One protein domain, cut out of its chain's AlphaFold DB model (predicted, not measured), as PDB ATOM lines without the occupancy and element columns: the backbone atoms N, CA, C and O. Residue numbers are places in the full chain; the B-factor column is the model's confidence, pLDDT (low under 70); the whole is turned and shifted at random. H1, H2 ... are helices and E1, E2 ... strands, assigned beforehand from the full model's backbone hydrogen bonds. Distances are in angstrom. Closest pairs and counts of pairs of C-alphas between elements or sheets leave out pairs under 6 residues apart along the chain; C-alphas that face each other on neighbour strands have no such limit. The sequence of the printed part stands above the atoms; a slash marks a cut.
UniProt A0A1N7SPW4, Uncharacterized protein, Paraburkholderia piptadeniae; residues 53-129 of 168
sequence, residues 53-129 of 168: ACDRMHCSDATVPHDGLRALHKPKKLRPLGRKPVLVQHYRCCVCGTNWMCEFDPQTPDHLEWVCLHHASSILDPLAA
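What this domain is: This is residues 53 to 129 of the 168 residues of an uncharacterized protein of Paraburkholderia piptadeniae (UniProt A0A1N7SPW4). Three long strands, E3, E4 and E5, run side by side as a strongly twisted antiparallel sheet, and two short strands, E1 and E2, share the far side of E3, one near each of its ends. The short helix H1 packs over the end of this sheet where E3 ends and E4 begins, nearest to E5. The printed part has 77 residues, with one named helix and five named strands in the order H1 E1 E2 E3 E4 E5, and its class is mostly strand. The sheet is branched, with neighbour pairs E1 and E3, E2 and E3, E3 and E4, E4 and E5, each antiparallel. The whole is compact, with a radius of gyration of the C-alphas of 12.5 A and spans of 36 by 29 by 22 A.

Where its parts are: Find C-alpha 53 at (176.688, 259.824, 271.119); from there H1 runs through residues 53 to 59, 10.0 A long. Next come two short strands, E1 at residues 69 to 71 and E2 at residues 76 to 78. E3, residues 86 to 93, begins at C-alpha 86 (163.957, 237.474, 267.946) and is 22.5 A long. E4, residues 99 to 105, is 20.5 A long. E5, residues 108 to 118, is 26.8 A long, bends by 55 degrees at residue 111 and ends at C-alpha 118 (169.685, 256.700, 260.059).

How they stand to each other: Start at E3: E1 and E2 lie on one side of it, E4 on the other side. E1 is beside residues 90 to 93 of E3, where N 70 and O 92 are 2.9 A apart, within hydrogen-bond range. E2 is beside residues 86 to 88, with N 76 and O 88 at 2.8 A. E1 and E2 are apart. E2, E3, E4 and E5 form a meander, each strand the antiparallel neighbour of the one before, and each step is a hairpin. Between E3 and E4 look at N 89 and O 102, 2.9 A; between E4 and E5, at N 103 and O 113, 2.8 A. H1 is on the sheet at a height of 9.3 A, only just over E4, on which 3 of its 7 C-alphas fall. On the local plane it stands at 54 degrees to E4, slantwise to the strands. Its closest C-alphas to E5 are those of His 58 and Cys 116, 6.9 A. In H1 every O i to N i+4 pair is within hydrogen-bond range.

The domain as a whole: The two C-alphas farthest apart are those of Gly 82 and Val 95, 37.9 A. The printed part has no cut, and no link between named elements is long. The mean pLDDT of the printed part is 84.9; residues 61 to 62 and 126 to 129 are under 70.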
ATOM      1  N   ALA A  53     177.129 261.034 270.433       90.06
ATOM      2  CA  ALA A  53     176.688 259.824 271.119       90.06
ATOM      3  C   ALA A  53     176.230 258.713 270.155       90.06
ATOM      4  O   ALA A  53     176.561 257.553 270.388       90.06
ATOM      5  N   CYS A  54     175.518 259.059 269.078       90.06
ATOM      6  CA  CYS A  54     175.167 258.117 268.016       90.06
ATOM      7  C   CYS A  54     176.408 257.690 267.231       90.06
ATOM      8  O   CYS A  54     176.540 256.503 266.959       90.06
ATOM      9  N   ASP A  55     177.337 258.605 266.943       89.12
ATOM     10  CA  ASP A  55     178.580 258.262 266.237       89.12
ATOM     11  C   ASP A  55     179.420 257.276 267.046       89.12
ATOM     12  O   ASP A  55     179.854 256.247 266.533       89.12
ATOM     13  N   ARG A  56     179.593 257.530 268.350       89.00
ATOM     14  CA  ARG A  56     180.314 256.610 269.238       89.00
ATOM     15  C   ARG A  56     179.640 255.249 269.308       89.00
ATOM     16  O   ARG A  56     180.333 254.240 269.271       89.00
ATOM     17  N   MET A  57     178.314 255.216 269.404       89.75
ATOM     18  CA  MET A  57     177.556 253.967 269.425       89.75
ATOM     19  C   MET A  57     177.635 253.215 268.090       89.75
ATOM     20  O   MET A  57     177.644 251.996 268.096       89.75
ATOM     21  N   HIS A  58     177.723 253.926 266.965       86.69
ATOM     22  CA  HIS A  58     177.871 253.330 265.638       86.69
ATOM     23  C   HIS A  58     179.278 252.767 265.408       86.69
ATOM     24  O   HIS A  58     179.438 251.693 264.844       86.69
ATOM     25  N   CYS A  59     180.307 253.483 265.864       83.25
ATOM     26  CA  CYS A  59     181.705 253.081 265.718       83.25
ATOM     27  C   CYS A  59     182.186 252.072 266.770       83.25
ATOM     28  O   CYS A  59     183.341 251.650 266.710       83.25
ATOM     29  N   SER A  60     181.363 251.723 267.758       77.94
ATOM     30  CA  SER A  60     181.713 250.736 268.780       77.94
ATOM     31  C   SER A  60     180.775 249.541 268.713       77.94
ATOM     32  O   SER A  60     179.612 249.681 268.354       77.94
ATOM     33  N   ASP A  61     181.255 248.375 269.152       69.06
ATOM     34  CA  ASP A  61     180.409 247.208 269.443       69.06
ATOM     35  C   ASP A  61     179.618 247.447 270.746       69.06
ATOM     36  O   ASP A  61     179.674 246.674 271.707       69.06
ATOM     37  N   ALA A  62     178.952 248.600 270.837       67.81
ATOM     38  CA  ALA A  62     178.246 249.034 272.022       67.81
ATOM     39  C   ALA A  62     177.086 248.082 272.306       67.81
ATOM     40  O   ALA A  62     176.088 248.040 271.594       67.81
ATOM     41  N   THR A  63     177.181 247.361 273.418       72.88
ATOM     42  CA  THR A  63     176.064 246.592 273.976       72.88
ATOM     43  C   THR A  63     175.103 247.481 274.768       72.88
ATOM     44  O   THR A  63     173.955 247.103 275.010       72.88
ATOM     45  N   VAL A  64     175.553 248.683 275.148       82.19
ATOM     46  CA  VAL A  64     174.824 249.624 276.003       82.19
ATOM     47  C   VAL A  64     174.354 250.836 275.189       82.19
ATOM     48  O   VAL A  64     175.185 251.512 274.580       82.19
ATOM     49  N   PRO A  65     173.047 251.155 275.196       89.19
ATOM     50  CA  PRO A  65     172.530 252.350 274.540       89.19
ATOM     51  C   PRO A  65     172.954 253.625 275.270       89.19
ATOM     52  O   PRO A  65     173.031 253.651 276.498       89.19
ATOM     53  N   HIS A  66     173.143 254.715 274.528       90.44
ATOM     54  CA  HIS A  66     173.329 256.033 275.133       90.44
ATOM     55  C   HIS A  66     171.988 256.645 275.589       90.44
ATOM     56  O   HIS A  66     170.932 256.382 275.007       90.44
ATOM     57  N   ASP A  67     172.031 257.547 276.575       90.19
ATOM     58  CA  ASP A  67     170.848 258.114 277.258       90.19
ATOM     59  C   ASP A  67     169.869 258.893 276.356       90.19
ATOM     60  O   ASP A  67     168.745 259.209 276.745       90.19
ATOM     61  N   GLY A  68     170.283 259.227 275.134       91.25
ATOM     62  CA  GLY A  68     169.481 259.994 274.179       91.25
ATOM     63  C   GLY A  68     168.458 259.161 273.404       91.25
ATOM     64  O   GLY A  68     167.638 259.737 272.679       91.25
ATOM     65  N   LEU A  69     168.499 257.830 273.519       93.44
ATOM     66  CA  LEU A  69     167.621 256.922 272.785       93.44
ATOM     67  C   LEU A  69     166.269 256.752 273.476       93.44
ATOM     68  O   LEU A  69     166.171 256.331 274.627       93.44
ATOM     69  N   ARG A  70     165.192 257.018 272.733       95.00
ATOM     70  CA  ARG A  70     163.818 256.802 273.189       95.00
ATOM     71  C   ARG A  70     163.157 255.689 272.392       95.00
ATOM     72  O   ARG A  70     163.112 255.756 271.168       95.00
ATOM     73  N   ALA A  71     162.596 254.703 273.089       94.06
ATOM     74  CA  ALA A  71     161.803 253.652 272.463       94.06
ATOM     75  C   ALA A  71     160.550 254.250 271.801       94.06
ATOM     76  O   ALA A  71     159.806 255.003 272.431       94.06
ATOM     77  N   LEU A  72     160.315 253.914 270.532       90.75
ATOM     78  CA  LEU A  72     159.167 254.423 269.776       90.75
ATOM     79  C   LEU A  72     157.891 253.619 270.055       90.75
ATOM     80  O   LEU A  72     156.812 254.186 270.232       90.75
ATOM     81  N   HIS A  73     158.007 252.291 270.082       87.88
ATOM     82  CA  HIS A  73     156.885 251.350 270.189       87.88
ATOM     83  C   HIS A  73     157.187 250.238 271.197       87.88
ATOM     84  O   HIS A  73     158.244 250.238 271.811       87.88
ATOM     85  N   LYS A  74     156.264 249.292 271.397       88.62
ATOM     86  CA  LYS A  74     156.555 248.081 272.180       88.62
ATOM     87  C   LYS A  74     157.450 247.126 271.377       88.62
ATOM     88  O   LYS A  74     157.321 247.114 270.148       88.62
ATOM     89  N   PRO A  75     158.262 246.278 272.037       90.06
ATOM     90  CA  PRO A  75     159.080 245.304 271.332       90.06
ATOM     91  C   PRO A  75     158.196 244.365 270.512       90.06
ATOM     92  O   PRO A  75     157.172 243.868 270.997       90.06
ATOM     93  N   LYS A  76     158.590 244.107 269.269       89.38
ATOM     94  CA  LYS A  76     157.883 243.214 268.357       89.38
ATOM     95  C   LYS A  76     158.622 241.885 268.277       89.38
ATOM     96  O   LYS A  76     159.808 241.841 267.976       89.38
ATOM     97  N   LYS A  77     157.905 240.783 268.503       90.06
ATOM     98  CA  LYS A  77     158.444 239.437 268.292       90.06
ATOM     99  C   LYS A  77     158.408 239.093 266.812       90.06
ATOM    100  O   LYS A  77     157.324 238.977 266.234       90.06
ATOM    101  N   LEU A  78     159.576 238.898 266.222       86.00
ATOM    102  CA  LEU A  78     159.731 238.399 264.867       86.00
ATOM    103  C   LEU A  78     160.059 236.906 264.909       86.00
ATOM    104  O   LEU A  78     160.717 236.409 265.822       86.00
ATOM    105  N   ARG A  79     159.554 236.168 263.921       86.25
ATOM    106  CA  ARG A  79     159.872 234.752 263.709       86.25
ATOM    107  C   ARG A  79     160.411 234.605 262.292       86.25
ATOM    108  O   ARG A  79     159.621 234.329 261.388       86.25
ATOM    109  N   PRO A  80     161.710 234.862 262.078       78.94
ATOM    110  CA  PRO A  80     162.310 234.650 260.774       78.94
ATOM    111  C   PRO A  80     162.179 233.172 260.392       78.94
ATOM    112  O   PRO A  80     162.267 232.283 261.245       78.94
ATOM    113  N   LEU A  81     161.933 232.901 259.112       83.81
ATOM    114  CA  LEU A  81     161.744 231.536 258.629       83.81
ATOM    115  C   LEU A  81     163.014 230.712 258.877       83.81
ATOM    116  O   LEU A  81     164.110 231.122 258.506       83.81
ATOM    117  N   GLY A  82     162.864 229.561 259.533       80.62
ATOM    118  CA  GLY A  82     163.977 228.652 259.821       80.62
ATOM    119  C   GLY A  82     164.984 229.146 260.868       80.62
ATOM    120  O   GLY A  82     166.012 228.498 261.046       80.62
ATOM    121  N   ARG A  83     164.721 230.257 261.574       80.94
ATOM    122  CA  ARG A  83     165.585 230.764 262.657       80.94
ATOM    123  C   ARG A  83     164.823 230.896 263.974       80.94
ATOM    124  O   ARG A  83     163.595 230.797 264.023       80.94
ATOM    125  N   LYS A  84     165.568 231.111 265.061       82.88
ATOM    126  CA  LYS A  84     164.982 231.376 266.379       82.88
ATOM    127  C   LYS A  84     164.186 232.689 266.358       82.88
ATOM    128  O   LYS A  84     164.556 233.612 265.633       82.88
ATOM    129  N   PRO A  85     163.088 232.786 267.129       85.19
ATOM    130  CA  PRO A  85     162.379 234.045 267.292       85.19
ATOM    131  C   PRO A  85     163.278 235.101 267.928       85.19
ATOM    132  O   PRO A  85     163.905 234.820 268.942       85.19
ATOM    133  N   VAL A  86     163.246 236.315 267.394       87.69
ATOM    134  CA  VAL A  86     163.957 237.474 267.946       87.69
ATOM    135  C   VAL A  86     162.955 238.535 268.375       87.69
ATOM    136  O   VAL A  86     161.836 238.611 267.850       87.69
ATOM    137  N   LEU A  87     163.314 239.330 269.372       90.62
ATOM    138  CA  LEU A  87     162.570 240.515 269.772       90.62
ATOM    139  C   LEU A  87     163.280 241.735 269.209       90.62
ATOM    140  O   LEU A  87     164.488 241.871 269.346       90.62
ATOM    141  N   VAL A  88     162.509 242.609 268.573       91.12
ATOM    142  CA  VAL A  88     163.024 243.819 267.940       91.12
ATOM    143  C   VAL A  88     162.367 245.037 268.563       91.12
ATOM    144  O   VAL A  88     161.139 245.102 268.674       91.12
ATOM    145  N   GLN A  89     163.176 246.011 268.959       92.62
ATOM    146  CA  GLN A  89     162.731 247.270 269.539       92.62
ATOM    147  C   GLN A  89     163.315 248.444 268.752       92.62
ATOM    148  O   GLN A  89     164.526 248.567 268.611       92.62
ATOM    149  N   HIS A  90     162.446 249.338 268.281       93.44
ATOM    150  CA  HIS A  90     162.863 250.555 267.591       93.44
ATOM    151  C   HIS A  90     163.038 251.709 268.576       93.44
ATOM    152  O   HIS A  90     162.203 251.917 269.469       93.44
ATOM    153  N   TYR A  91     164.093 252.480 268.360       94.31
ATOM    154  CA  TYR A  91     164.464 253.664 269.112       94.31
ATOM    155  C   TYR A  91     164.681 254.842 268.169       94.31
ATOM    156  O   TYR A  91     165.014 254.677 266.999       94.31
ATOM    157  N   ARG A  92     164.526 256.046 268.708       94.00
ATOM    158  CA  ARG A  92     164.909 257.282 268.040       94.00
ATOM    159  C   ARG A  92     165.724 258.139 268.985       94.00
ATOM    160  O   ARG A  92     165.330 258.347 270.136       94.00
ATOM    161  N   CYS A  93     166.845 258.645 268.496       93.38
ATOM    162  CA  CYS A  93     167.632 259.618 269.225       93.38
ATOM    163  C   CYS A  93     166.860 260.937 269.312       93.38
ATOM    164  O   CYS A  93     166.431 261.492 268.301       93.38
ATOM    165  N   CYS A  94     166.690 261.456 270.525       92.50
ATOM    166  CA  CYS A  94     165.992 262.720 270.752       92.50
ATOM    167  C   CYS A  94     166.842 263.950 270.385       92.50
ATOM    168  O   CYS A  94     166.297 265.044 270.286       92.50
ATOM    169  N   VAL A  95     168.156 263.773 270.198       91.00
ATOM    170  CA  VAL A  95     169.103 264.850 269.863       91.00
ATOM    171  C   VAL A  95     169.185 265.051 268.351       91.00
ATOM    172  O   VAL A  95     168.911 266.141 267.864       91.00
ATOM    173  N   CYS A  96     169.524 263.996 267.606       90.25
ATOM    174  CA  CYS A  96     169.739 264.065 266.156       90.25
ATOM    175  C   CYS A  96     168.598 263.475 265.320       90.25
ATOM    176  O   CYS A  96     168.574 263.619 264.103       90.25
ATOM    177  N   GLY A  97     167.640 262.788 265.945       89.88
ATOM    178  CA  GLY A  97     166.530 262.164 265.232       89.88
ATOM    179  C   GLY A  97     166.868 260.846 264.534       89.88
ATOM    180  O   GLY A  97     165.937 260.259 263.987       89.88
ATOM    181  N   THR A  98     168.123 260.380 264.590       91.25
ATOM    182  CA  THR A  98     168.580 259.080 264.067       91.25
ATOM    183  C   THR A  98     167.763 257.933 264.652       91.25
ATOM    184  O   THR A  98     167.568 257.847 265.871       91.25
ATOM    185  N   ASN A  99     167.294 257.048 263.783       92.50
ATOM    186  CA  ASN A  99     166.577 255.838 264.142       92.50
ATOM    187  C   ASN A  99     167.562 254.696 264.398       92.50
ATOM    188  O   ASN A  99     168.536 254.512 263.674       92.50
ATOM    189  N   TRP A 100     167.266 253.916 265.427       92.81
ATOM    190  CA  TRP A 100     168.038 252.758 265.854       92.81
ATOM    191  C   TRP A 100     167.108 251.573 266.061       92.81
ATOM    192  O   TRP A 100     165.940 251.731 266.431       92.81
ATOM    193  N   MET A 101     167.627 250.375 265.862       91.81
ATOM    194  CA  MET A 101     166.919 249.129 266.104       91.81
ATOM    195  C   MET A 101     167.777 248.245 266.999       91.81
ATOM    196  O   MET A 101     168.969 248.101 266.765       91.81
ATOM    197  N   CYS A 102     167.172 247.686 268.039       91.38
ATOM    198  CA  CYS A 102     167.811 246.717 268.915       91.38
ATOM    199  C   CYS A 102     167.154 245.359 268.711       91.38
ATOM    200  O   CYS A 102     165.930 245.240 268.859       91.38
ATOM    201  N   GLU A 103     167.957 244.357 268.391       89.69
ATOM    202  CA  GLU A 103     167.554 242.962 268.309       89.69
ATOM    203  C   GLU A 103     168.066 242.200 269.531       89.69
ATOM    204  O   GLU A 103     169.205 242.381 269.957       89.69
ATOM    205  N   PHE A 104     167.226 241.344 270.113       88.00
ATOM    206  CA  PHE A 104     167.643 240.441 271.184       88.00
ATOM    207  C   PHE A 104     166.931 239.095 271.124       88.00
ATOM    208  O   PHE A 104     165.734 239.004 270.822       88.00
ATOM    209  N   ASP A 105     167.665 238.029 271.442       85.75
ATOM    210  CA  ASP A 105     167.106 236.684 271.555       85.75
ATOM    211  C   ASP A 105     166.540 236.484 272.976       85.75
ATOM    212  O   ASP A 105     167.282 236.549 273.957       85.75
ATOM    213  N   PRO A 106     165.235 236.192 273.141       80.50
ATOM    214  CA  PRO A 106     164.655 235.890 274.450       80.50
ATOM    215  C   PRO A 106     165.260 234.653 275.138       80.50
ATOM    216  O   PRO A 106     164.973 234.423 276.310       80.50
ATOM    217  N   GLN A 107     166.019 233.813 274.430       81.31
ATOM    218  CA  GLN A 107     166.756 232.682 275.003       81.31
ATOM    219  C   GLN A 107     168.154 233.066 275.503       81.31
ATOM    220  O   GLN A 107     168.685 232.381 276.373       81.31
ATOM    221  N   THR A 108     168.741 234.140 274.976       79.12
ATOM    222  CA  THR A 108     170.066 234.642 275.362       79.12
ATOM    223  C   THR A 108     169.991 236.163 275.517       79.12
ATOM    224  O   THR A 108     170.376 236.887 274.597       79.12
ATOM    225  N   PRO A 109     169.475 236.662 276.656       73.19
ATOM    226  CA  PRO A 109     169.212 238.088 276.862       73.19
ATOM    227  C   PRO A 109     170.479 238.953 276.856       73.19
ATOM    228  O   PRO A 109     170.388 240.157 276.650       73.19
ATOM    229  N   ASP A 110     171.648 238.337 277.042       76.88
ATOM    230  CA  ASP A 110     172.946 239.015 277.002       76.88
ATOM    231  C   ASP A 110     173.408 239.325 275.569       76.88
ATOM    232  O   ASP A 110     174.350 240.091 275.371       76.88
ATOM    233  N   HIS A 111     172.756 238.739 274.557       77.12
ATOM    234  CA  HIS A 111     173.075 238.980 273.157       77.12
ATOM    235  C   HIS A 111     172.116 240.019 272.569       77.12
ATOM    236  O   HIS A 111     171.022 239.694 272.098       77.12
ATOM    237  N   LEU A 112     172.547 241.276 272.657       86.12
ATOM    238  CA  LEU A 112     171.890 242.450 272.092       86.12
ATOM    239  C   LEU A 112     172.676 242.910 270.867       86.12
ATOM    240  O   LEU A 112     173.886 243.119 270.956       86.12
ATOM    241  N   GLU A 113     171.986 243.098 269.752       87.12
ATOM    242  CA  GLU A 113     172.555 243.650 268.526       87.12
ATOM    243  C   GLU A 113     171.891 244.994 268.227       87.12
ATOM    244  O   GLU A 113     170.665 245.122 268.265       87.12
ATOM    245  N   TRP A 114     172.705 246.014 267.963       90.00
ATOM    246  CA  TRP A 114     172.239 247.357 267.640       90.00
ATOM    247  C   TRP A 114     172.492 247.659 266.169       90.00
ATOM    248  O   TRP A 114     173.603 247.516 265.676       90.00
ATOM    249  N   VAL A 115     171.454 248.127 265.487       89.06
ATOM    250  CA  VAL A 115     171.478 248.464 264.065       89.06
ATOM    251  C   VAL A 115     171.092 249.932 263.908       89.06
ATOM    252  O   VAL A 115     170.009 250.348 264.335       89.06
ATOM    253  N   CYS A 116     171.969 250.730 263.298       89.75
ATOM    254  CA  CYS A 116     171.654 252.107 262.930       89.75
ATOM    255  C   CYS A 116     170.796 252.116 261.661       89.75
ATOM    256  O   CYS A 116     171.152 251.505 260.658       89.75
ATOM    257  N   LEU A 117     169.661 252.816 261.702       88.75
ATOM    258  CA  LEU A 117     168.754 252.976 260.562       88.75
ATOM    259  C   LEU A 117     168.801 254.390 259.966       88.75
ATOM    260  O   LEU A 117     168.063 254.667 259.026       88.75
ATOM    261  N   HIS A 118     169.621 255.301 260.502       87.94
ATOM    262  CA  HIS A 118     169.685 256.700 260.059       87.94
ATOM    263  C   HIS A 118     168.292 257.349 260.015       87.94
ATOM    264  O   HIS A 118     167.648 257.519 261.054       87.94
ATOM    265  N   HIS A 119     167.803 257.692 258.826       84.31
ATOM    266  CA  HIS A 119     166.476 258.267 258.619       84.31
ATOM    267  C   HIS A 119     165.393 257.231 258.291       84.31
ATOM    268  O   HIS A 119     164.205 257.556 258.347       84.31
ATOM    269  N   ALA A 120     165.772 255.983 258.017       85.12
ATOM    270  CA  ALA A 120     164.841 254.908 257.718       85.12
ATOM    271  C   ALA A 120     164.065 254.460 258.963       85.12
ATOM    272  O   ALA A 120     164.559 254.476 260.093       85.12
ATOM    273  N   SER A 121     162.821 254.037 258.746       81.12
ATOM    274  CA  SER A 121     161.961 253.500 259.813       81.12
ATOM    275  C   SER A 121     162.114 251.985 260.007       81.12
ATOM    276  O   SER A 121     161.705 251.443 261.035       81.12
ATOM    277  N   SER A 122     162.701 251.300 259.023       79.62
ATOM    278  CA  SER A 122     162.839 249.845 258.942       79.62
ATOM    279  C   SER A 122     164.049 249.481 258.083       79.62
ATOM    280  O   SER A 122     164.362 250.196 257.139       79.62
ATOM    281  N   ILE A 123     164.664 248.322 258.339       79.94
ATOM    282  CA  ILE A 123     165.726 247.756 257.483       79.94
ATOM    283  C   ILE A 123     165.252 247.441 256.056       79.94
ATOM    284  O   ILE A 123     166.063 247.263 255.158       79.94
ATOM    285  N   LEU A 124     163.936 247.329 255.849       77.06
ATOM    286  CA  LEU A 124     163.338 247.050 254.539       77.06
ATOM    287  C   LEU A 124     163.044 248.326 253.738       77.06
ATOM    288  O   LEU A 124     162.508 248.246 252.635       77.06
ATOM    289  N   ASP A 125     163.317 249.495 254.315       71.00
ATOM    290  CA  ASP A 125     163.120 250.778 253.656       71.00
ATOM    291  C   ASP A 125     164.234 250.986 252.612       71.00
ATOM    292  O   ASP A 125     165.405 250.807 252.947       71.00
ATOM    293  N   PRO A 126     163.933 251.364 251.355       59.16
ATOM    294  CA  PRO A 126     164.964 251.646 250.355       59.16
ATOM    295  C   PRO A 126     165.966 252.722 250.796       59.16
ATOM    296  O   PRO A 126     167.118 252.674 250.372       59.16
ATOM    297  N   LEU A 127     165.567 253.646 251.680       61.19
ATOM    298  CA  LEU A 127     166.468 254.655 252.254       61.19
ATOM    299  C   LEU A 127     167.489 254.070 253.245       61.19
ATOM    300  O   LEU A 127     168.497 254.708 253.526       61.19
ATOM    301  N   ALA A 128     167.256 252.861 253.767       59.59
ATOM    302  CA  ALA A 128     168.229 252.161 254.604       59.59
ATOM    303  C   ALA A 128     169.401 251.591 253.781       59.59
ATOM    304  O   ALA A 128     170.456 251.309 254.338       59.59
ATOM    305  N   ALA A 129     169.221 251.417 252.465       56.31
ATOM    306  CA  ALA A 129     170.208 250.816 251.565       56.31
ATOM    307  C   ALA A 129     171.095 251.844 250.834       56.31
ATOM    308  O   ALA A 129     171.989 251.448 250.092       56.31
TER     309      ALA A 129